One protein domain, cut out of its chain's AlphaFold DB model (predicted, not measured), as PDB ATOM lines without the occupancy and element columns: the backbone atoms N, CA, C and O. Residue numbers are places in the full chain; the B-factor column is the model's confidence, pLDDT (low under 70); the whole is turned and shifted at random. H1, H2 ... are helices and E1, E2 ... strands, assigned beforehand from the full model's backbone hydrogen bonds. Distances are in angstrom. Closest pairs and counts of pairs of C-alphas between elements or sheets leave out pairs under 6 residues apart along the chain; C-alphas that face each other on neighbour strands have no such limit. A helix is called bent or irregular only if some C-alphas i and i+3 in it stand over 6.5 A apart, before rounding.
ATOM      1  N   ILE A 171      33.027  27.166 -39.995       90.25
ATOM      2  CA  ILE A 171      34.138  27.706 -40.795       90.25
ATOM      3  C   ILE A 171      34.978  28.663 -39.949       90.25
ATOM      4  O   ILE A 171      34.431  29.454 -39.180       90.25
ATOM      5  N   GLY A 172      36.293  28.635 -40.130       84.75
ATOM      6  CA  GLY A 172      37.244  29.429 -39.360       84.75
ATOM      7  C   GLY A 172      38.287  28.538 -38.708       84.75
ATOM      8  O   GLY A 172      38.077  27.339 -38.550       84.75
ATOM      9  N   HIS A 173      39.431  29.127 -38.383       79.50
ATOM     10  CA  HIS A 173      40.557  28.377 -37.823       79.50
ATOM     11  C   HIS A 173      41.496  29.247 -36.973       79.50
ATOM     12  O   HIS A 173      42.583  28.832 -36.587       79.50
ATOM     13  N   ASN A 174      41.115  30.500 -36.699       79.88
ATOM     14  CA  ASN A 174      42.005  31.408 -35.990       79.88
ATOM     15  C   ASN A 174      41.877  31.196 -34.482       79.88
ATOM     16  O   ASN A 174      40.819  31.443 -33.898       79.88
ATOM     17  N   VAL A 175      42.960  30.717 -33.880       79.69
ATOM     18  CA  VAL A 175      43.065  30.462 -32.450       79.69
ATOM     19  C   VAL A 175      43.635  31.699 -31.768       79.69
ATOM     20  O   VAL A 175      44.811  32.026 -31.925       79.69
ATOM     21  N   THR A 176      42.807  32.386 -30.982       75.81
ATOM     22  CA  THR A 176      43.249  33.559 -30.222       75.81
ATOM     23  C   THR A 176      43.767  33.119 -28.858       75.81
ATOM     24  O   THR A 176      42.989  32.696 -28.006       75.81
ATOM     25  N   GLN A 177      45.069  33.246 -28.607       83.56
ATOM     26  CA  GLN A 177      45.608  32.986 -27.274       83.56
ATOM     27  C   GLN A 177      45.198  34.112 -26.307       83.56
ATOM     28  O   GLN A 177      45.511  35.276 -26.567       83.56
ATOM     29  N   PRO A 178      44.534  33.804 -25.179       85.00
ATOM     30  CA  PRO A 178      44.207  34.832 -24.205       85.00
ATOM     31  C   PRO A 178      45.463  35.330 -23.462       85.00
ATOM     32  O   PRO A 178      46.387  34.540 -23.245       85.00
ATOM     33  N   PRO A 179      45.497  36.596 -22.993       84.75
ATOM     34  CA  PRO A 179      46.695  37.217 -22.401       84.75
ATOM     35  C   PRO A 179      47.292  36.464 -21.209       84.75
ATOM     36  O   PRO A 179      48.480  36.551 -20.926       84.75
ATOM     37  N   ASN A 180      46.450  35.730 -20.493       85.56
ATOM     38  CA  ASN A 180      46.774  35.027 -19.262       85.56
ATOM     39  C   ASN A 180      46.736  33.493 -19.437       85.56
ATOM     40  O   ASN A 180      46.654  32.750 -18.460       85.56
ATOM     41  N   TRP A 181      46.774  33.004 -20.681       87.69
ATOM     42  CA  TRP A 181      46.833  31.573 -20.966       87.69
ATOM     43  C   TRP A 181      48.091  30.924 -20.385       87.69
ATOM     44  O   TRP A 181      49.192  31.454 -20.516       87.69
ATOM     45  N   SER A 182      47.941  29.713 -19.850       86.38
ATOM     46  CA  SER A 182      49.068  28.842 -19.535       86.38
ATOM     47  C   SER A 182      48.787  27.423 -20.015       86.38
ATOM     48  O   SER A 182      47.698  26.891 -19.801       86.38
ATOM     49  N   ALA A 183      49.791  26.801 -20.639       84.50
ATOM     50  CA  ALA A 183      49.762  25.378 -20.971       84.50
ATOM     51  C   ALA A 183      49.961  24.487 -19.729       84.50
ATOM     52  O   ALA A 183      49.611  23.309 -19.756       84.50
ATOM     53  N   ASN A 184      50.496  25.040 -18.634       87.56
ATOM     54  CA  ASN A 184      50.719  24.295 -17.403       87.56
ATOM     55  C   ASN A 184      49.395  24.108 -16.635       87.56
ATOM     56  O   ASN A 184      48.831  25.071 -16.097       87.56
ATOM     57  N   LYS A 185      48.937  22.848 -16.569       84.50
ATOM     58  CA  LYS A 185      47.702  22.399 -15.902       84.50
ATOM     59  C   LYS A 185      47.659  22.734 -14.404       84.50
ATOM     60  O   LYS A 185      46.579  22.932 -13.854       84.50
ATOM     61  N   ASP A 186      48.812  22.883 -13.755       87.19
ATOM     62  CA  ASP A 186      48.884  23.153 -12.317       87.19
ATOM     63  C   ASP A 186      48.713  24.622 -11.941       87.19
ATOM     64  O   ASP A 186      48.502  24.952 -10.770       87.19
ATOM     65  N   THR A 187      48.758  25.525 -12.918       89.44
ATOM     66  CA  THR A 187      48.585  26.949 -12.638       89.44
ATOM     67  C   THR A 187      47.157  27.251 -12.188       89.44
ATOM     68  O   THR A 187      46.178  26.722 -12.722       89.44
ATOM     69  N   LYS A 188      47.017  28.166 -11.218       88.62
ATOM     70  CA  LYS A 188      45.707  28.583 -10.688       88.62
ATOM     71  C   LYS A 188      44.757  29.012 -11.805       88.62
ATOM     72  O   LYS A 188      43.589  28.646 -11.792       88.62
ATOM     73  N   ILE A 189      45.266  29.762 -12.778       87.81
ATOM     74  CA  ILE A 189      44.439  30.275 -13.864       87.81
ATOM     75  C   ILE A 189      43.931  29.174 -14.785       87.81
ATOM     76  O   ILE A 189      42.788  29.214 -15.236       87.81
ATOM     77  N   ARG A 190      44.758  28.154 -15.015       89.56
ATOM     78  CA  ARG A 190      44.392  27.045 -15.871       89.56
ATOM     79  C   ARG A 190      43.283  26.199 -15.250       89.56
ATOM     80  O   ARG A 190      42.291  25.918 -15.919       89.56
ATOM     81  N   ARG A 191      43.372  25.952 -13.939       89.75
ATOM     82  CA  ARG A 191      42.302  25.319 -13.152       89.75
ATOM     83  C   ARG A 191      40.989  26.103 -13.195       89.75
ATOM     84  O   ARG A 191      39.922  25.497 -13.147       89.75
ATOM     85  N   GLU A 192      41.031  27.435 -13.282       90.75
ATOM     86  CA  GLU A 192      39.814  28.236 -13.463       90.75
ATOM     87  C   GLU A 192      39.214  28.063 -14.865       90.75
ATOM     88  O   GLU A 192      38.007  27.869 -14.969       90.75
ATOM     89  N   TYR A 193      40.024  28.055 -15.928       91.88
ATOM     90  CA  TYR A 193      39.547  27.793 -17.294       91.88
ATOM     91  C   TYR A 193      38.929  26.399 -17.460       91.88
ATOM     92  O   TYR A 193      37.892  26.254 -18.119       91.88
ATOM     93  N   ASP A 194      39.525  25.377 -16.842       89.62
ATOM     94  CA  ASP A 194      39.056  23.991 -16.946       89.62
ATOM     95  C   ASP A 194      37.625  23.823 -16.398       89.62
ATOM     96  O   ASP A 194      36.836  23.066 -16.962       89.62
ATOM     97  N   LYS A 195      37.214  24.624 -15.399       91.25
ATOM     98  CA  LYS A 195      35.828  24.638 -14.874       91.25
ATOM     99  C   LYS A 195      34.772  25.001 -15.925       91.25
ATOM    100  O   LYS A 195      33.590  24.731 -15.707       91.25
ATOM    101  N   TYR A 196      35.181  25.624 -17.031       91.50
ATOM    102  CA  TYR A 196      34.315  26.070 -18.124       91.50
ATOM    103  C   TYR A 196      34.588  25.319 -19.431       91.50
ATOM    104  O   TYR A 196      34.157  25.776 -20.488       91.50
ATOM    105  N   ASN A 197      35.295  24.185 -19.402       89.56
ATOM    106  CA  ASN A 197      35.715  23.463 -20.608       89.56
ATOM    107  C   ASN A 197      36.469  24.378 -21.594       89.56
ATOM    108  O   ASN A 197      36.192  24.360 -22.794       89.56
ATOM    109  N   CYS A 198      37.358  25.224 -21.068       90.69
ATOM    110  CA  CYS A 198      38.271  26.074 -21.836       90.69
ATOM    111  C   CYS A 198      39.702  25.544 -21.700       90.69
ATOM    112  O   CYS A 198      40.636  26.272 -21.381       90.69
ATOM    113  N   SER A 199      39.842  24.230 -21.864       82.88
ATOM    114  CA  SER A 199      41.025  23.456 -21.496       82.88
ATOM    115  C   SER A 199      42.040  23.315 -22.640       82.88
ATOM    116  O   SER A 199      43.058  22.634 -22.525       82.88
ATOM    117  N   THR A 200      41.823  23.953 -23.778       87.12
ATOM    118  CA  THR A 200      42.790  23.936 -24.880       87.12
ATOM    119  C   THR A 200      42.802  25.288 -25.562       87.12
ATOM    120  O   THR A 200      41.829  26.037 -25.471       87.12
ATOM    121  N   LEU A 201      43.890  25.591 -26.271       87.81
ATOM    122  CA  LEU A 201      43.913  26.757 -27.151       87.81
ATOM    123  C   LEU A 201      42.808  26.657 -28.215       87.81
ATOM    124  O   LEU A 201      42.150  27.654 -28.477       87.81
ATOM    125  N   ASP A 202      42.479  25.453 -28.689       85.75
ATOM    126  CA  ASP A 202      41.350  25.214 -29.605       85.75
ATOM    127  C   ASP A 202      39.995  25.668 -29.040       85.75
ATOM    128  O   ASP A 202      39.052  25.927 -29.781       85.75
ATOM    129  N   SER A 203      39.862  25.809 -27.716       88.38
ATOM    130  CA  SER A 203      38.648  26.377 -27.113       88.38
ATOM    131  C   SER A 203      38.462  27.866 -27.448       88.38
ATOM    132  O   SER A 203      37.354  28.391 -27.335       88.38
ATOM    133  N   PHE A 204      39.532  28.535 -27.877       90.12
ATOM    134  CA  PHE A 204      39.569  29.922 -28.344       90.12
ATOM    135  C   PHE A 204      39.627  30.024 -29.873       90.12
ATOM    136  O   PHE A 204      39.894  31.097 -30.418       90.12
ATOM    137  N   GLU A 205      39.368  28.923 -30.574       90.75
ATOM    138  CA  GLU A 205      39.250  28.913 -32.024       90.75
ATOM    139  C   GLU A 205      37.959  29.609 -32.475       90.75
ATOM    140  O   GLU A 205      36.844  29.246 -32.079       90.75
ATOM    141  N   MET A 206      38.096  30.605 -33.346       90.19
ATOM    142  CA  MET A 206      36.965  31.283 -33.970       90.19
ATOM    143  C   MET A 206      36.399  30.444 -35.113       90.19
ATOM    144  O   MET A 206      36.908  30.483 -36.232       90.19
ATOM    145  N   ARG A 207      35.310  29.722 -34.831       91.19
ATOM    146  CA  ARG A 207      34.490  29.023 -35.832       91.19
ATOM    147  C   ARG A 207      33.100  29.638 -35.936       91.19
ATOM    148  O   ARG A 207      32.512  30.001 -34.917       91.19
ATOM    149  N   PHE A 208      32.555  29.686 -37.146       92.69
ATOM    150  CA  PHE A 208      31.247  30.255 -37.456       92.69
ATOM    151  C   PHE A 208      30.336  29.221 -38.106       92.69
ATOM    152  O   PHE A 208      30.740  28.522 -39.033       92.69
ATOM    153  N   SER A 209      29.091  29.138 -37.644       90.88
ATOM    154  CA  SER A 209      28.057  28.367 -38.335       90.88
ATOM    155  C   SER A 209      27.874  28.883 -39.770       90.88
ATOM    156  O   SER A 209      28.205  30.038 -40.044       90.88
ATOM    157  N   PRO A 210      27.243  28.106 -40.667       86.00
ATOM    158  CA  PRO A 210      26.885  28.590 -42.003       86.00
ATOM    159  C   PRO A 210      26.031  29.867 -42.000       86.00
ATOM    160  O   PRO A 210      26.007  30.580 -42.994       86.00
ATOM    161  N   THR A 211      25.346  30.139 -40.882       88.88
ATOM    162  CA  THR A 211      24.524  31.335 -40.642       88.88
ATOM    163  C   THR A 211      25.285  32.494 -39.982       88.88
ATOM    164  O   THR A 211      24.678  33.478 -39.565       88.88
ATOM    165  N   GLY A 212      26.604  32.372 -39.810       89.50
ATOM    166  CA  GLY A 212      27.470  33.419 -39.265       89.50
ATOM    167  C   GLY A 212      27.512  33.528 -37.736       89.50
ATOM    168  O   GLY A 212      28.066  34.501 -37.228       89.50
ATOM    169  N   TYR A 213      26.957  32.572 -36.983       93.06
ATOM    170  CA  TYR A 213      27.032  32.585 -35.517       93.06
ATOM    171  C   TYR A 213      28.363  32.004 -35.030       93.06
ATOM    172  O   TYR A 213      28.732  30.916 -35.473       93.06
ATOM    173  N   PRO A 214      29.062  32.656 -34.086       93.00
ATOM    174  CA  PRO A 214      30.287  32.123 -33.510       93.00
ATOM    175  C   PRO A 214      30.008  30.867 -32.673       93.00
ATOM    176  O   PRO A 214      28.937  30.701 -32.077       93.00
ATOM    177  N   ALA A 215      31.007  29.996 -32.565       92.19
ATOM    178  CA  ALA A 215      30.959  28.839 -31.690       92.19
ATOM    179  C   ALA A 215      30.724  29.267 -30.231       92.19
ATOM    180  O   ALA A 215      31.422  30.121 -29.684       92.19
ATOM    181  N   ARG A 216      29.770  28.611 -29.559       93.31
ATOM    182  CA  ARG A 216      29.433  28.898 -28.149       93.31
ATOM    183  C   ARG A 216      30.640  28.761 -27.220       93.31
ATOM    184  O   ARG A 216      30.771  29.524 -26.268       93.31
ATOM    185  N   THR A 217      31.516  27.794 -27.504       92.69
ATOM    186  CA  THR A 217      32.757  27.568 -26.751       92.69
ATOM    187  C   THR A 217      33.691  28.768 -26.840       92.69
ATOM    188  O   THR A 217      34.116  29.247 -25.796       92.69
ATOM    189  N   PHE A 218      33.910  29.316 -28.038       93.88
ATOM    190  CA  PHE A 218      34.718  30.521 -28.221       93.88
ATOM    191  C   PHE A 218      34.166  31.697 -27.407       93.88
ATOM    192  O   PHE A 218      34.888  32.288 -26.608       93.88
ATOM    193  N   VAL A 219      32.864  31.984 -27.542       94.50
ATOM    194  CA  VAL A 219      32.201  33.082 -26.819       94.50
ATOM    195  C   VAL A 219      32.381  32.925 -25.304       94.50
ATOM    196  O   VAL A 219      32.787  33.866 -24.622       94.50
ATOM    197  N   ARG A 220      32.135  31.722 -24.775       95.00
ATOM    198  CA  ARG A 220      32.320  31.413 -23.353       95.00
ATOM    199  C   ARG A 220      33.760  31.627 -22.910       95.00
ATOM    200  O   ARG A 220      33.986  32.303 -21.909       95.00
ATOM    201  N   CYS A 221      34.717  31.045 -23.621       94.44
ATOM    202  CA  CYS A 221      36.113  31.054 -23.205       94.44
ATOM    203  C   CYS A 221      36.728  32.450 -23.295       94.44
ATOM    204  O   CYS A 221      37.434  32.855 -22.371       94.44
ATOM    205  N   LEU A 222      36.379  33.228 -24.321       94.06
ATOM    206  CA  LEU A 222      36.821  34.613 -24.439       94.06
ATOM    207  C   LEU A 222      36.241  35.499 -23.322       94.06
ATOM    208  O   LEU A 222      36.985  36.263 -22.713       94.06
ATOM    209  N   ARG A 223      34.955  35.345 -22.963       93.88
ATOM    210  CA  ARG A 223      34.365  36.058 -21.810       93.88
ATOM    211  C   ARG A 223      35.048  35.707 -20.496       93.88
ATOM    212  O   ARG A 223      35.370  36.596 -19.714       93.88
ATOM    213  N   ILE A 224      35.283  34.418 -20.241       94.00
ATOM    214  CA  ILE A 224      35.992  33.974 -19.032       94.00
ATOM    215  C   ILE A 224      37.397  34.569 -18.982       94.00
ATOM    216  O   ILE A 224      37.802  35.090 -17.943       94.00
ATOM    217  N   SER A 225      38.112  34.560 -20.109       93.56
ATOM    218  CA  SER A 225      39.421  35.199 -20.205       93.56
ATOM    219  C   SER A 225      39.370  36.685 -19.872       93.56
ATOM    220  O   SER A 225      40.206  37.174 -19.105       93.56
ATOM    221  N   TRP A 226      38.361  37.385 -20.389       94.25
ATOM    222  CA  TRP A 226      38.155  38.796 -20.117       94.25
ATOM    223  C   TRP A 226      37.906  39.055 -18.626       94.25
ATOM    224  O   TRP A 226      38.595  39.886 -18.034       94.25
ATOM    225  N   PHE A 227      37.004  38.303 -17.986       93.88
ATOM    226  CA  PHE A 227      36.723  38.453 -16.552       93.88
ATOM    227  C   PHE A 227      37.957  38.186 -15.684       93.88
ATOM    228  O   PHE A 227      38.209  38.923 -14.731       93.88
ATOM    229  N   LEU A 228      38.741  37.156 -16.019       91.88
ATOM    230  CA  LEU A 228      39.980  36.830 -15.310       91.88
ATOM    231  C   LEU A 228      41.032  37.930 -15.467       91.88
ATOM    232  O   LEU A 228      41.675  38.303 -14.490       91.88
ATOM    233  N   THR A 229      41.199  38.455 -16.681       91.81
ATOM    234  CA  THR A 229      42.205  39.483 -16.991       91.81
ATOM    235  C   THR A 229      41.888  40.816 -16.315       91.81
ATOM    236  O   THR A 229      42.792  41.476 -15.816       91.81
ATOM    237  N   ASN A 230      40.610  41.195 -16.245       91.44
ATOM    238  CA  ASN A 230      40.184  42.485 -15.693       91.44
ATOM    239  C   ASN A 230      39.906  42.448 -14.178       91.44
ATOM    240  O   ASN A 230      39.460  43.438 -13.607       91.44
ATOM    241  N   GLY A 231      40.143  41.313 -13.508       88.31
ATOM    242  CA  GLY A 231      39.909  41.167 -12.065       88.31
ATOM    243  C   GLY A 231      38.429  41.144 -11.665       88.31
ATOM    244  O   GLY A 231      38.108  41.329 -10.496       88.31
ATOM    245  N   TRP A 232      37.520  40.930 -12.622       88.31
ATOM    246  CA  TRP A 232      36.060  40.904 -12.420       88.31
ATOM    247  C   TRP A 232      35.523  39.468 -12.331       88.31
ATOM    248  O   TRP A 232      34.318  39.219 -12.377       88.31
ATOM    249  N   TYR A 233      36.428  38.496 -12.218       89.19
ATOM    250  CA  TYR A 233      36.096  37.091 -12.076       89.19
ATOM    251  C   TYR A 233      35.449  36.790 -10.723       89.19
ATOM    252  O   TYR A 233      35.981  37.122  -9.664       89.19
ATOM    253  N   SER A 234      34.340  36.055 -10.771       86.94
ATOM    254  CA  SER A 234      33.702  35.458  -9.604       86.94
ATOM    255  C   SER A 234      33.436  33.973  -9.862       86.94
ATOM    256  O   SER A 234      32.933  33.631 -10.938       86.94
ATOM    257  N   PRO A 235      33.671  33.078  -8.882       83.06
ATOM    258  CA  PRO A 235      33.284  31.668  -8.988       83.06
ATOM    259  C   PRO A 235      31.793  31.453  -9.305       83.06
ATOM    260  O   PRO A 235      31.422  30.414  -9.852       83.06
ATOM    261  N   ALA A 236      30.934  32.441  -9.018       84.69
ATOM    262  CA  ALA A 236      29.509  32.405  -9.342       84.69
ATOM    263  C   ALA A 236      29.219  32.366 -10.858       84.69
ATOM    264  O   ALA A 236      28.127  31.954 -11.254       84.69
ATOM    265  N   LEU A 237      30.187  32.718 -11.718       87.62
ATOM    266  CA  LEU A 237      30.053  32.620 -13.177       87.62
ATOM    267  C   LEU A 237      29.754  31.189 -13.647       87.62
ATOM    268  O   LEU A 237      29.066  31.009 -14.654       87.62
ATOM    269  N   LYS A 238      30.173  30.161 -12.893       88.12
ATOM    270  CA  LYS A 238      29.834  28.754 -13.172       88.12
ATOM    271  C   LYS A 238      28.320  28.512 -13.204       88.12
ATOM    272  O   LYS A 238      27.844  27.704 -13.998       88.12
ATOM    273  N   ASN A 239      27.551  29.271 -12.424       89.12
ATOM    274  CA  ASN A 239      26.088  29.184 -12.402       89.12
ATOM    275  C   ASN A 239      25.430  29.933 -13.579       89.12
ATOM    276  O   ASN A 239      24.226  29.815 -13.794       89.12
ATOM    277  N   ARG A 240      26.212  30.682 -14.369       89.06
ATOM    278  CA  ARG A 240      25.762  31.514 -15.496       89.06
ATOM    279  C   ARG A 240      26.287  31.024 -16.849       89.06
ATOM    280  O   ARG A 240      26.420  31.801 -17.792       89.06
ATOM    281  N   LEU A 241      26.528  29.717 -16.997       89.81
ATOM    282  CA  LEU A 241      26.998  29.112 -18.255       89.81
ATOM    283  C   LEU A 241      26.126  29.452 -19.473       89.81
ATOM    284  O   LEU A 241      26.646  29.592 -20.580       89.81
ATOM    285  N   ARG A 242      24.808  29.593 -19.293       89.56
ATOM    286  CA  ARG A 242      23.908  30.003 -20.382       89.56
ATOM    287  C   ARG A 242      24.249  31.398 -20.897       89.56
ATOM    288  O   ARG A 242      24.324  31.568 -22.109       89.56
ATOM    289  N   ASP A 243      24.512  32.340 -19.999       90.00
ATOM    290  CA  ASP A 243      24.886  33.706 -20.364       90.00
ATOM    291  C   ASP A 243      26.257  33.717 -21.029       90.00
ATOM    292  O   ASP A 243      26.396  34.283 -22.105       90.00
ATOM    293  N   LEU A 244      27.232  32.982 -20.476       92.69
ATOM    294  CA  LEU A 244      28.574  32.859 -21.055       92.69
ATOM    295  C   LEU A 244      28.562  32.324 -22.493       92.69
ATOM    296  O   LEU A 244      29.356  32.775 -23.310       92.69
ATOM    297  N   ASN A 245      27.657  31.404 -22.828       93.88
ATOM    298  CA  ASN A 245      27.545  30.832 -24.173       93.88
ATOM    299  C   ASN A 245      26.716  31.690 -25.148       93.88
ATOM    300  O   ASN A 245      26.711  31.409 -26.348       93.88
ATOM    301  N   LYS A 246      25.940  32.664 -24.655       91.69
ATOM    302  CA  LYS A 246      24.913  33.347 -25.451       91.69
ATOM    303  C   LYS A 246      25.507  34.470 -26.298       91.69
ATOM    304  O   LYS A 246      26.041  35.429 -25.753       91.69
ATOM    305  N   TRP A 247      25.340  34.383 -27.612       92.62
ATOM    306  CA  TRP A 247      25.594  35.473 -28.554       92.62
ATOM    307  C   TRP A 247      24.498  35.469 -29.640       92.62
ATOM    308  O   TRP A 247      24.156  34.382 -30.117       92.62
ATOM    309  N   PRO A 248      23.928  36.619 -30.049       90.06
ATOM    310  CA  PRO A 248      24.156  37.968 -29.532       90.06
ATOM    311  C   PRO A 248      23.846  38.115 -28.033       90.06
ATOM    312  O   PRO A 248      23.038  37.350 -27.488       90.06
ATOM    313  N   PRO A 249      24.514  39.054 -27.348       86.75
ATOM    314  CA  PRO A 249      24.228  39.356 -25.953       86.75
ATOM    315  C   PRO A 249      22.792  39.888 -25.775       86.75
ATOM    316  O   PRO A 249      22.182  40.371 -26.730       86.75
ATOM    317  N   PRO A 250      22.190  39.741 -24.580       85.19
ATOM    318  CA  PRO A 250      20.891  40.332 -24.273       85.19
ATOM    319  C   PRO A 250      20.966  41.865 -24.271       85.19
ATOM    320  O   PRO A 250      21.987  42.434 -23.907       85.19
ATOM    321  N   GLU A 251      19.852  42.534 -24.580       80.31
ATOM    322  CA  GLU A 251      19.781  44.006 -24.580       80.31
ATOM    323  C   GLU A 251      20.021  44.628 -23.197       80.31
ATOM    324  O   GLU A 251      20.468  45.768 -23.095       80.31
ATOM    325  N   LYS A 252      19.686  43.906 -22.117       78.75
ATOM    326  CA  LYS A 252      19.874  44.368 -20.736       78.75
ATOM    327  C   LYS A 252      20.272  43.220 -19.817       78.75
ATOM    328  O   LYS A 252      19.637  42.164 -19.809       78.75
ATOM    329  N   TYR A 253      21.278  43.475 -18.989       80.50
ATOM    330  CA  TYR A 253      21.667  42.626 -17.866       80.50
ATOM    331  C   TYR A 253      20.992  43.078 -16.562       80.50
ATOM    332  O   TYR A 253      20.510  44.207 -16.449       80.50
ATOM    333  N   LYS A 254      20.927  42.184 -15.566       75.12
ATOM    334  CA  LYS A 254      20.404  42.511 -14.227       75.12
ATOM    335  C   LYS A 254      21.346  43.495 -13.506       75.12
ATOM    336  O   LYS A 254      22.539  43.520 -13.786       75.12
ATOM    337  N   LYS A 255      20.797  44.306 -12.589       70.69
ATOM    338  CA  LYS A 255      21.434  45.521 -12.032       70.69
ATOM    339  C   LYS A 255      22.801  45.336 -11.358       70.69
ATOM    340  O   LYS A 255      23.551  46.302 -11.349       70.69
ATOM    341  N   ASP A 256      23.136  44.173 -10.812       74.38
ATOM    342  CA  ASP A 256      24.299  44.089  -9.911       74.38
ATOM    343  C   ASP A 256      25.630  43.846 -10.639       74.38
ATOM    344  O   ASP A 256      26.685  44.186 -10.112       74.38
ATOM    345  N   ASP A 257      25.607  43.320 -11.870       77.94
ATOM    346  CA  ASP A 257      26.821  43.055 -12.657       77.94
ATOM    347  C   ASP A 257      26.730  43.482 -14.129       77.94
ATOM    348  O   ASP A 257      27.569  43.112 -14.952       77.94
ATOM    349  N   TRP A 258      25.737  44.310 -14.468       84.38
ATOM    350  CA  TRP A 258      25.484  44.726 -15.849       84.38
ATOM    351  C   TRP A 258      26.706  45.351 -16.529       84.38
ATOM    352  O   TRP A 258      26.959  45.041 -17.689       84.38
ATOM    353  N   LEU A 259      27.484  46.179 -15.821       87.44
ATOM    354  CA  LEU A 259      28.663  46.842 -16.381       87.44
ATOM    355  C   LEU A 259      29.718  45.817 -16.824       87.44
ATOM    356  O   LEU A 259      30.267  45.926 -17.917       87.44
ATOM    357  N   ALA A 260      29.938  44.793 -15.997       89.25
ATOM    358  CA  ALA A 260      30.881  43.708 -16.246       89.25
ATOM    359  C   ALA A 260      30.545  42.903 -17.486       89.25
ATOM    360  O   ALA A 260      31.392  42.699 -18.354       89.25
ATOM    361  N   TRP A 261      29.285  42.519 -17.607       91.25
ATOM    362  CA  TRP A 261      28.818  41.795 -18.776       91.25
ATOM    363  C   TRP A 261      28.811  42.644 -20.042       91.25
ATOM    364  O   TRP A 261      29.254  42.176 -21.085       91.25
ATOM    365  N   THR A 262      28.379  43.901 -19.942       90.44
ATOM    366  CA  THR A 262      28.338  44.831 -21.080       90.44
ATOM    367  C   THR A 262      29.738  45.035 -21.666       90.44
ATOM    368  O   THR A 262      29.918  44.956 -22.877       90.44
ATOM    369  N   GLN A 263      30.757  45.228 -20.821       92.12
ATOM    370  CA  GLN A 263      32.138  45.392 -21.285       92.12
ATOM    371  C   GLN A 263      32.735  44.097 -21.851       92.12
ATOM    372  O   GLN A 263      33.370  44.134 -22.906       92.12
ATOM    373  N   ALA A 264      32.493  42.951 -21.203       92.75
ATOM    374  CA  ALA A 264      32.920  41.653 -21.724       92.75
ATOM    375  C   ALA A 264      32.314  41.375 -23.111       92.75
ATOM    376  O   ALA A 264      32.998  40.891 -24.012       92.75
ATOM    377  N   ASP A 265      31.039  41.709 -23.303       93.50
ATOM    378  CA  ASP A 265      30.343  41.521 -24.573       93.50
ATOM    379  C   ASP A 265      30.792  42.486 -25.658       93.50
ATOM    380  O   ASP A 265      30.901  42.079 -26.815       93.50
ATOM    381  N   ALA A 266      31.078  43.737 -25.294       92.00
ATOM    382  CA  ALA A 266      31.660  44.704 -26.210       92.00
ATOM    383  C   ALA A 266      33.004  44.194 -26.751       92.00
ATOM    384  O   ALA A 266      33.226  44.240 -27.961       92.00
ATOM    385  N   GLU A 267      33.857  43.629 -25.890       92.50
ATOM    386  CA  GLU A 267      35.137  43.056 -26.314       92.50
ATOM    387  C   GLU A 267      34.956  41.819 -27.201       92.50
ATOM    388  O   GLU A 267      35.557  41.724 -28.271       92.50
ATOM    389  N   VAL A 268      34.079  40.888 -26.815       93.06
ATOM    390  CA  VAL A 268      33.784  39.697 -27.627       93.06
ATOM    391  C   VAL A 268      33.241  40.094 -29.000       93.06
ATOM    392  O   VAL A 268      33.689  39.567 -30.019       93.06
ATOM    393  N   ASN A 269      32.293  41.034 -29.047       93.62
ATOM    394  CA  ASN A 269      31.712  41.495 -30.300       93.62
ATOM    395  C   ASN A 269      32.738  42.237 -31.163       93.62
ATOM    396  O   ASN A 269      32.729  42.057 -32.378       93.62
ATOM    397  N   ARG A 270      33.643  43.014 -30.555       93.38
ATOM    398  CA  ARG A 270      34.757  43.667 -31.254       93.38
ATOM    399  C   ARG A 270      35.665  42.638 -31.924       93.38
ATOM    400  O   ARG A 270      35.871  42.726 -33.129       93.38
ATOM    401  N   VAL A 271      36.133  41.626 -31.186       92.94
ATOM    402  CA  VAL A 271      37.002  40.564 -31.730       92.94
ATOM    403  C   VAL A 271      36.322  39.816 -32.884       92.94
ATOM    404  O   VAL A 271      36.939  39.596 -33.926       92.94
ATOM    405  N   ILE A 272      35.037  39.470 -32.735       93.50
ATOM    406  CA  ILE A 272      34.255  38.814 -33.796       93.50
ATOM    407  C   ILE A 272      34.117  39.721 -35.024       93.50
ATOM    408  O   ILE A 272      34.316  39.270 -36.154       93.50
ATOM    409  N   LEU A 273      33.756  40.990 -34.814       93.75
ATOM    410  CA  LEU A 273      33.554  41.961 -35.884       93.75
ATOM    411  C   LEU A 273      34.847  42.179 -36.675       93.75
ATOM    412  O   LEU A 273      34.817  42.100 -37.904       93.75
ATOM    413  N   ASP A 274      35.957  42.402 -35.970       93.56
ATOM    414  CA  ASP A 274      37.283  42.605 -36.551       93.56
ATOM    415  C   ASP A 274      37.683  41.387 -37.390       93.56
ATOM    416  O   ASP A 274      38.032  41.528 -38.563       93.56
ATOM    417  N   TYR A 275      37.535  40.176 -36.843       93.12
ATOM    418  CA  TYR A 275      37.861  38.947 -37.563       93.12
ATOM    419  C   TYR A 275      37.012  38.764 -38.825       93.12
ATOM    420  O   TYR A 275      37.550  38.563 -39.916       93.12
ATOM    421  N   CYS A 276      35.686  38.884 -38.719       93.88
ATOM    422  CA  CYS A 276      34.798  38.719 -39.868       93.88
ATOM    423  C   CYS A 276      35.009  39.812 -40.928       93.88
ATOM    424  O   CYS A 276      34.849  39.550 -42.123       93.88
ATOM    425  N   GLN A 277      35.400  41.022 -40.522       94.81
ATOM    426  CA  GLN A 277      35.777  42.089 -41.445       94.81
ATOM    427  C   GLN A 277      37.083  41.769 -42.179       94.81
ATOM    428  O   GLN A 277      37.105  41.876 -43.407       94.81
ATOM    429  N   ILE A 278      38.127  41.349 -41.457       93.62
ATOM    430  CA  ILE A 278      39.423  40.962 -42.032       93.62
ATOM    431  C   ILE A 278      39.231  39.818 -43.025       93.62
ATOM    432  O   ILE A 278      39.596  39.964 -44.188       93.62
ATOM    433  N   MET A 279      38.574  38.729 -42.615       93.44
ATOM    434  CA  MET A 279      38.381  37.557 -43.473       93.44
ATOM    435  C   MET A 279      37.559  37.879 -44.721       93.44
ATOM    436  O   MET A 279      37.910  37.478 -45.832       93.44
ATOM    437  N   ARG A 280      36.484  38.665 -44.583       94.00
ATOM    438  CA  ARG A 280      35.688  39.098 -45.739       94.00
ATOM    439  C   ARG A 280      36.517  39.932 -46.716       94.00
ATOM    440  O   ARG A 280      36.366  39.770 -47.927       94.00
ATOM    441  N   GLN A 281      37.330  40.852 -46.203       94.12
ATOM    442  CA  GLN A 281      38.154  41.729 -47.028       94.12
ATOM    443  C   GLN A 281      39.280  40.939 -47.707       94.12
ATOM    444  O   GLN A 281      39.448  41.041 -48.918       94.12
ATOM    445  N   GLN A 282      39.942  40.045 -46.973       94.00
ATOM    446  CA  GLN A 282      40.949  39.122 -47.490       94.00
ATOM    447  C   GLN A 282      40.397  38.268 -48.641       94.00
ATOM    448  O   GLN A 282      41.012  38.206 -49.704       94.00
ATOM    449  N   LEU A 283      39.203  37.682 -48.500       93.25
ATOM    450  CA  LEU A 283      38.547  36.930 -49.581       93.25
ATOM    451  C   LEU A 283      38.187  37.793 -50.801       93.25
ATOM    452  O   LEU A 283      38.085  37.276 -51.916       93.25
ATOM    453  N   LYS A 284      37.959  39.094 -50.615       91.31
ATOM    454  CA  LYS A 284      37.680  40.020 -51.716       91.31
ATOM    455  C   LYS A 284      38.960  40.396 -52.464       91.31
ATOM    456  O   LYS A 284      38.958  40.388 -53.688       91.31
ATOM    457  N   ASP A 285      40.031  40.695 -51.738       92.69
ATOM    458  CA  ASP A 285      41.264  41.251 -52.307       92.69
ATOM    459  C   ASP A 285      42.157  40.191 -52.959       92.69
ATOM    460  O   ASP A 285      42.946  40.487 -53.851       92.69
ATOM    461  N   THR A 286      42.020  38.935 -52.536       91.88
ATOM    462  CA  THR A 286      42.832  37.814 -53.033       91.88
ATOM    463  C   THR A 286      42.317  37.190 -54.329       91.88
ATOM    464  O   THR A 286      42.995  36.321 -54.874       91.88
ATOM    465  N   MET A 287      41.152  37.616 -54.834       91.31
ATOM    466  CA  MET A 287      40.532  37.054 -56.036       91.31
ATOM    467  C   MET A 287      40.172  38.141 -57.044       91.31
ATOM    468  O   MET A 287      39.261  38.939 -56.816       91.31
ATOM    469  N   ASP A 288      40.838  38.132 -58.195       88.62
ATOM    470  CA  ASP A 288      40.493  39.027 -59.292       88.62
ATOM    471  C   ASP A 288      39.215  38.574 -60.030       88.62
ATOM    472  O   ASP A 288      38.758  37.428 -59.945       88.62
ATOM    473  N   SER A 289      38.611  39.506 -60.771       88.94
ATOM    474  CA  SER A 289      37.338  39.261 -61.458       88.94
ATOM    475  C   SER A 289      37.447  38.259 -62.610       88.94
ATOM    476  O   SER A 289      36.464  37.569 -62.882       88.94
ATOM    477  N   ALA A 290      38.598  38.167 -63.282       89.69
ATOM    478  CA  ALA A 290      38.787  37.251 -64.402       89.69
ATOM    479  C   ALA A 290      38.876  35.805 -63.898       89.69
ATOM    480  O   ALA A 290      38.109  34.955 -64.351       89.69
ATOM    481  N   THR A 291      39.707  35.558 -62.880       88.94
ATOM    482  CA  THR A 291      39.823  34.255 -62.213       88.94
ATOM    483  C   THR A 291      38.473  33.823 -61.629       88.94
ATOM    484  O   THR A 291      38.022  32.703 -61.860       88.94
ATOM    485  N   ALA A 292      37.742  34.720 -60.958       90.69
ATOM    486  CA  ALA A 292      36.410  34.398 -60.439       90.69
ATOM    487  C   ALA A 292      35.401  34.006 -61.537       90.69
ATOM    488  O   ALA A 292      34.564  33.126 -61.331       90.69
ATOM    489  N   GLN A 293      35.427  34.668 -62.699       91.31
ATOM    490  CA  GLN A 293      34.539  34.325 -63.815       91.31
ATOM    491  C   GLN A 293      34.899  32.989 -64.465       91.31
ATOM    492  O   GLN A 293      33.996  32.250 -64.857       91.31
ATOM    493  N   ASP A 294      36.188  32.684 -64.562       91.94
ATOM    494  CA  ASP A 294      36.701  31.420 -65.083       91.94
ATOM    495  C   ASP A 294      36.231  30.230 -64.225       91.94
ATOM    496  O   ASP A 294      35.590  29.315 -64.744       91.94
ATOM    497  N   PHE A 295      36.376  30.302 -62.895       93.06
ATOM    498  CA  PHE A 295      35.863  29.261 -61.987       93.06
ATOM    499  C   PHE A 295      34.340  29.094 -62.057       93.06
ATOM    500  O   PHE A 295      33.842  27.971 -62.076       93.06
ATOM    501  N   ARG A 296      33.581  30.194 -62.173       90.44
ATOM    502  CA  ARG A 296      32.112  30.138 -62.320       90.44
ATOM    503  C   ARG A 296      31.656  29.424 -63.591       90.44
ATOM    504  O   ARG A 296      30.571  28.850 -63.598       90.44
ATOM    505  N   LYS A 297      32.437  29.510 -64.670       93.94
ATOM    506  CA  LYS A 297      32.115  28.895 -65.968       93.94
ATOM    507  C   LYS A 297      32.708  27.494 -66.118       93.94
ATOM    508  O   LYS A 297      32.336  26.786 -67.055       93.94
ATOM    509  N   SER A 298      33.605  27.094 -65.216       94.38
ATOM    510  CA  SER A 298      34.285  25.807 -65.287       94.38
ATOM    511  C   SER A 298      33.309  24.628 -65.178       94.38
ATOM    512  O   SER A 298      32.337  24.620 -64.411       94.38
ATOM    513  N   LYS A 299      33.572  23.603 -65.989       94.69
ATOM    514  CA  LYS A 299      32.875  22.311 -65.935       94.69
ATOM    515  C   LYS A 299      33.648  21.265 -65.132       94.69
ATOM    516  O   LYS A 299      33.092  20.200 -64.882       94.69
ATOM    517  N   ASP A 300      34.877  21.578 -64.724       92.50
ATOM    518  CA  ASP A 300      35.699  20.700 -63.902       92.50
ATOM    519  C   ASP A 300      35.045  20.503 -62.511       92.50
ATOM    520  O   ASP A 300      34.665  21.489 -61.864       92.50
ATOM    521  N   PRO A 301      34.849  19.252 -62.047       90.81
ATOM    522  CA  PRO A 301      34.229  18.980 -60.750       90.81
ATOM    523  C   PRO A 301      34.990  19.573 -59.558       90.81
ATOM    524  O   PRO A 301      34.359  20.063 -58.621       90.81
ATOM    525  N   MET A 302      36.324  19.566 -59.598       90.19
ATOM    526  CA  MET A 302      37.166  20.132 -58.547       90.19
ATOM    527  C   MET A 302      37.060  21.654 -58.534       90.19
ATOM    528  O   MET A 302      36.884  22.244 -57.470       90.19
ATOM    529  N   ASP A 303      37.062  22.302 -59.702       92.81
ATOM    530  CA  ASP A 303      36.851  23.753 -59.787       92.81
ATOM    531  C   ASP A 303      35.509  24.160 -59.169       92.81
ATOM    532  O   ASP A 303      35.434  25.135 -58.418       92.81
ATOM    533  N   ARG A 304      34.444  23.396 -59.444       92.25
ATOM    534  CA  ARG A 304      33.115  23.636 -58.862       92.25
ATOM    535  C   ARG A 304      33.111  23.454 -57.351       92.25
ATOM    536  O   ARG A 304      32.507  24.268 -56.654       92.25
ATOM    537  N   LEU A 305      33.783  22.420 -56.849       91.44
ATOM    538  CA  LEU A 305      33.874  22.139 -55.420       91.44
ATOM    539  C   LEU A 305      34.654  23.235 -54.676       91.44
ATOM    540  O   LEU A 305      34.180  23.754 -53.664       91.44
ATOM    541  N   LEU A 306      35.810  23.645 -55.206       92.12
ATOM    542  CA  LEU A 306      36.626  24.729 -54.650       92.12
ATOM    543  C   LEU A 306      35.891  26.071 -54.696       92.12
ATOM    544  O   LEU A 306      35.936  26.846 -53.738       92.12
ATOM    545  N   TRP A 307      35.179  26.343 -55.792       93.00
ATOM    546  CA  TRP A 307      34.378  27.554 -55.920       93.00
ATOM    547  C   TRP A 307      33.196  27.571 -54.945       93.00
ATOM    548  O   TRP A 307      32.923  28.604 -54.331       93.00
ATOM    549  N   HIS A 308      32.526  26.429 -54.767       91.44
ATOM    550  CA  HIS A 308      31.479  26.267 -53.764       91.44
ATOM    551  C   HIS A 308      32.020  26.567 -52.365       91.44
ATOM    552  O   HIS A 308      31.485  27.448 -51.697       91.44
ATOM    553  N   MET A 309      33.123  25.922 -51.971       92.12
ATOM    554  CA  MET A 309      33.791  26.134 -50.684       92.12
ATOM    555  C   MET A 309      34.087  27.616 -50.420       92.12
ATOM    556  O   MET A 309      33.643  28.172 -49.414       92.12
ATOM    557  N   ARG A 310      34.741  28.304 -51.366       92.94
ATOM    558  CA  ARG A 310      35.039  29.738 -51.228       92.94
ATOM    559  C   ARG A 310      33.763  30.579 -51.107       92.94
ATOM    560  O   ARG A 310      33.722  31.560 -50.361       92.94
ATOM    561  N   GLY A 311      32.719  30.212 -51.849       91.94
ATOM    562  CA  GLY A 311      31.403  30.839 -51.771       91.94
ATOM    563  C   GLY A 311      30.755  30.690 -50.393       91.94
ATOM    564  O   GLY A 311      30.188  31.661 -49.884       91.94
ATOM    565  N   GLU A 312      30.878  29.517 -49.768       91.62
ATOM    566  CA  GLU A 312      30.389  29.268 -48.409       91.62
ATOM    567  C   GLU A 312      31.113  30.135 -47.377       91.62
ATOM    568  O   GLU A 312      30.444  30.776 -46.560       91.62
ATOM    569  N   GLU A 313      32.445  30.235 -47.444       93.12
ATOM    570  CA  GLU A 313      33.207  31.124 -46.556       93.12
ATOM    571  C   GLU A 313      32.780  32.586 -46.729       93.12
ATOM    572  O   GLU A 313      32.469  33.279 -45.759       93.12
ATOM    573  N   SER A 314      32.698  33.054 -47.979       93.56
ATOM    574  CA  SER A 314      32.323  34.437 -48.287       93.56
ATOM    575  C   SER A 314      30.936  34.795 -47.745       93.56
ATOM    576  O   SER A 314      30.753  35.862 -47.148       93.56
ATOM    577  N   ARG A 315      29.957  33.895 -47.914       93.94
ATOM    578  CA  ARG A 315      28.602  34.054 -47.367       93.94
ATOM    579  C   ARG A 315      28.627  34.074 -45.839       93.94
ATOM    580  O   ARG A 315      28.082  35.003 -45.249       93.94
ATOM    581  N   THR A 316      29.327  33.126 -45.223       93.81
ATOM    582  CA  THR A 316      29.417  32.987 -43.764       93.81
ATOM    583  C   THR A 316      30.006  34.238 -43.112       93.81
ATOM    584  O   THR A 316      29.416  34.792 -42.184       93.81
ATOM    585  N   PHE A 317      31.119  34.767 -43.632       94.75
ATOM    586  CA  PHE A 317      31.730  35.987 -43.093       94.75
ATOM    587  C   PHE A 317      30.900  37.246 -43.365       94.75
ATOM    588  O   PHE A 317      30.868  38.161 -42.537       94.75
ATOM    589  N   LYS A 318      30.177  37.306 -44.491       94.81
ATOM    590  CA  LYS A 318      29.215  38.386 -44.756       94.81
ATOM    591  C   LYS A 318      28.070  38.375 -43.738       94.81
ATOM    592  O   LYS A 318      27.696  39.441 -43.248       94.81
ATOM    593  N   GLU A 319      27.526  37.202 -43.433       94.50
ATOM    594  CA  GLU A 319      26.447  37.029 -42.457       94.50
ATOM    595  C   GLU A 319      26.927  37.312 -41.034       94.50
ATOM    596  O   GLU A 319      26.290  38.103 -40.338       94.50
ATOM    597  N   CYS A 320      28.103  36.802 -40.649       94.50
ATOM    598  CA  CYS A 320      28.750  37.144 -39.381       94.50
ATOM    599  C   CYS A 320      28.871  38.664 -39.206       94.50
ATOM    600  O   CYS A 320      28.435  39.214 -38.197       94.50
ATOM    601  N   LEU A 321      29.398  39.371 -40.213       94.44
ATOM    602  CA  LEU A 321      29.558  40.823 -40.150       94.44
ATOM    603  C   LEU A 321      28.210  41.540 -39.984       94.44
ATOM    604  O   LEU A 321      28.113  42.527 -39.254       94.44
ATOM    605  N   ALA A 322      27.164  41.069 -40.666       94.44
ATOM    606  CA  ALA A 322      25.826  41.635 -40.536       94.44
ATOM    607  C   ALA A 322      25.244  41.406 -39.132       94.44
ATOM    608  O   ALA A 322      24.644  42.324 -38.571       94.44
ATOM    609  N   LEU A 323      25.441  40.217 -38.557       93.56
ATOM    610  CA  LEU A 323      24.998  39.880 -37.204       93.56
ATOM    611  C   LEU A 323      25.766  40.675 -36.141       93.56
ATOM    612  O   LEU A 323      25.138  41.315 -35.301       93.56
ATOM    613  N   ALA A 324      27.096  40.733 -36.223       91.62
ATOM    614  CA  ALA A 324      27.941  41.459 -35.273       91.62
ATOM    615  C   ALA A 324      27.663  42.973 -35.261       91.62
ATOM    616  O   ALA A 324      27.665  43.607 -34.207       91.62
ATOM    617  N   LYS A 325      27.342  43.562 -36.423       91.50
ATOM    618  CA  LYS A 325      26.919  44.972 -36.520       91.50
ATOM    619  C   LYS A 325      25.542  45.247 -35.918       91.50
ATOM    620  O   LYS A 325      25.283  46.386 -35.536       91.50
ATOM    621  N   LYS A 326      24.656  44.249 -35.887       88.44
ATOM    622  CA  LYS A 326      23.337  44.346 -35.242       88.44
ATOM    623  C   LYS A 326      23.427  44.117 -33.738       88.44
ATOM    624  O   LYS A 326      22.684  44.743 -33.000       88.44
ATOM    625  N   ALA A 327      24.361  43.279 -33.300       81.50
ATOM    626  CA  ALA A 327      24.636  42.971 -31.902       81.50
ATOM    627  C   ALA A 327      25.312  44.127 -31.132       81.50
ATOM    628  O   ALA A 327      26.050  43.859 -30.192       81.50
ATOM    629  N   LYS A 328      25.114  45.395 -31.536       62.50
ATOM    630  CA  LYS A 328      25.695  46.560 -30.853       62.50
ATOM    631  C   LYS A 328      25.232  46.575 -29.395       62.50
ATOM    632  O   LYS A 328      24.044  46.758 -29.138       62.50
TER     633      LYS A 328
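Overview. This is residues 171 to 328 of the 329 residues of the protein "Hypothetical protein" of Alexandrium catenella (UniProt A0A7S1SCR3). Two long helices, H5 and H7, run opposite ways and touch at a shallow tilt, with short H6 joining them at one end of an elongated body. Toward the other end H5 packs on H3, which has H1, H2 and H4 round it, while the small strand pair E1 and E2 lies beside H3 and H7. The 158 printed residues hold E1, H1, H2, E2, H3, H4, H5, H6 and H7 in that order, mostly helix, with the two strands antiparallel. The whole is only just loose, close to compact, with a radius of gyration of the C-alphas of 18.5 A and spans of 58 by 36 by 22 A.

Along the chain. E1, residues 171 to 175, begins at C-alpha 171 (34.138, 27.706, -40.795). H1 is residues 188 to 194, H2 201 to 204 and E2 205 to 208. H3, residues 216 to 229, is 20.0 A long; H4, residues 235 to 245, is irregular, with C-alphas 239 and 242 8.3 A apart. H5, residues 258 to 285, is 39.9 A long. H6 is residues 289 to 297. H7, residues 301 to 326, is 37.6 A long and ends at C-alpha 326 (23.337, 44.346, -35.242).

Arrangement. N 171 and O 208 of E1 and E2 are within hydrogen-bond range at 2.8 A. H3 is the hub. It touches H2, closest at the C-alphas of Phe 204 and Phe 218, 4.9 A, and only just touches H1, with 3 pairs of C-alphas within 8 A, the closest Tyr 193 and Ile 224 at 7.3 A. H3 and H4 form a helical hairpin at 37 degrees, a tilt only just steep, closest at the C-alphas of Arg 220 and Leu 244, 4.6 A. H5 touches H3 with residues 260 to 268 alone, at a steep tilt of 56 degrees, closest at the C-alphas of Ala 264 and Arg 223, 5.8 A. H7 touches H5 with residues 314 to 325 alone, at 33 degrees, only just short of steep, closest at the C-alphas of Phe 317 and Cys 276, 5.2 A. H6 touches H7, closest at the C-alphas of Phe 295 and Asp 303, 6.0 A. Every O i to N i+4 pair is within range in H1, H3, H5, H6 and H7; H4 has 2 of 7, and 6 of 8 O i to N i+3 pairs, and H2 is too short for an i+4 pair.

Size, cuts and confidence. The two C-alphas farthest apart, those of Asp 256 and Lys 299, are 60.7 A apart. The printed part has no cut; the links E1 to H1 and H4 to H5 are long. Residues 285 to 291, of which 289 to 291 belong to H6, stand free. Residue 328 is under 70 in pLDDT.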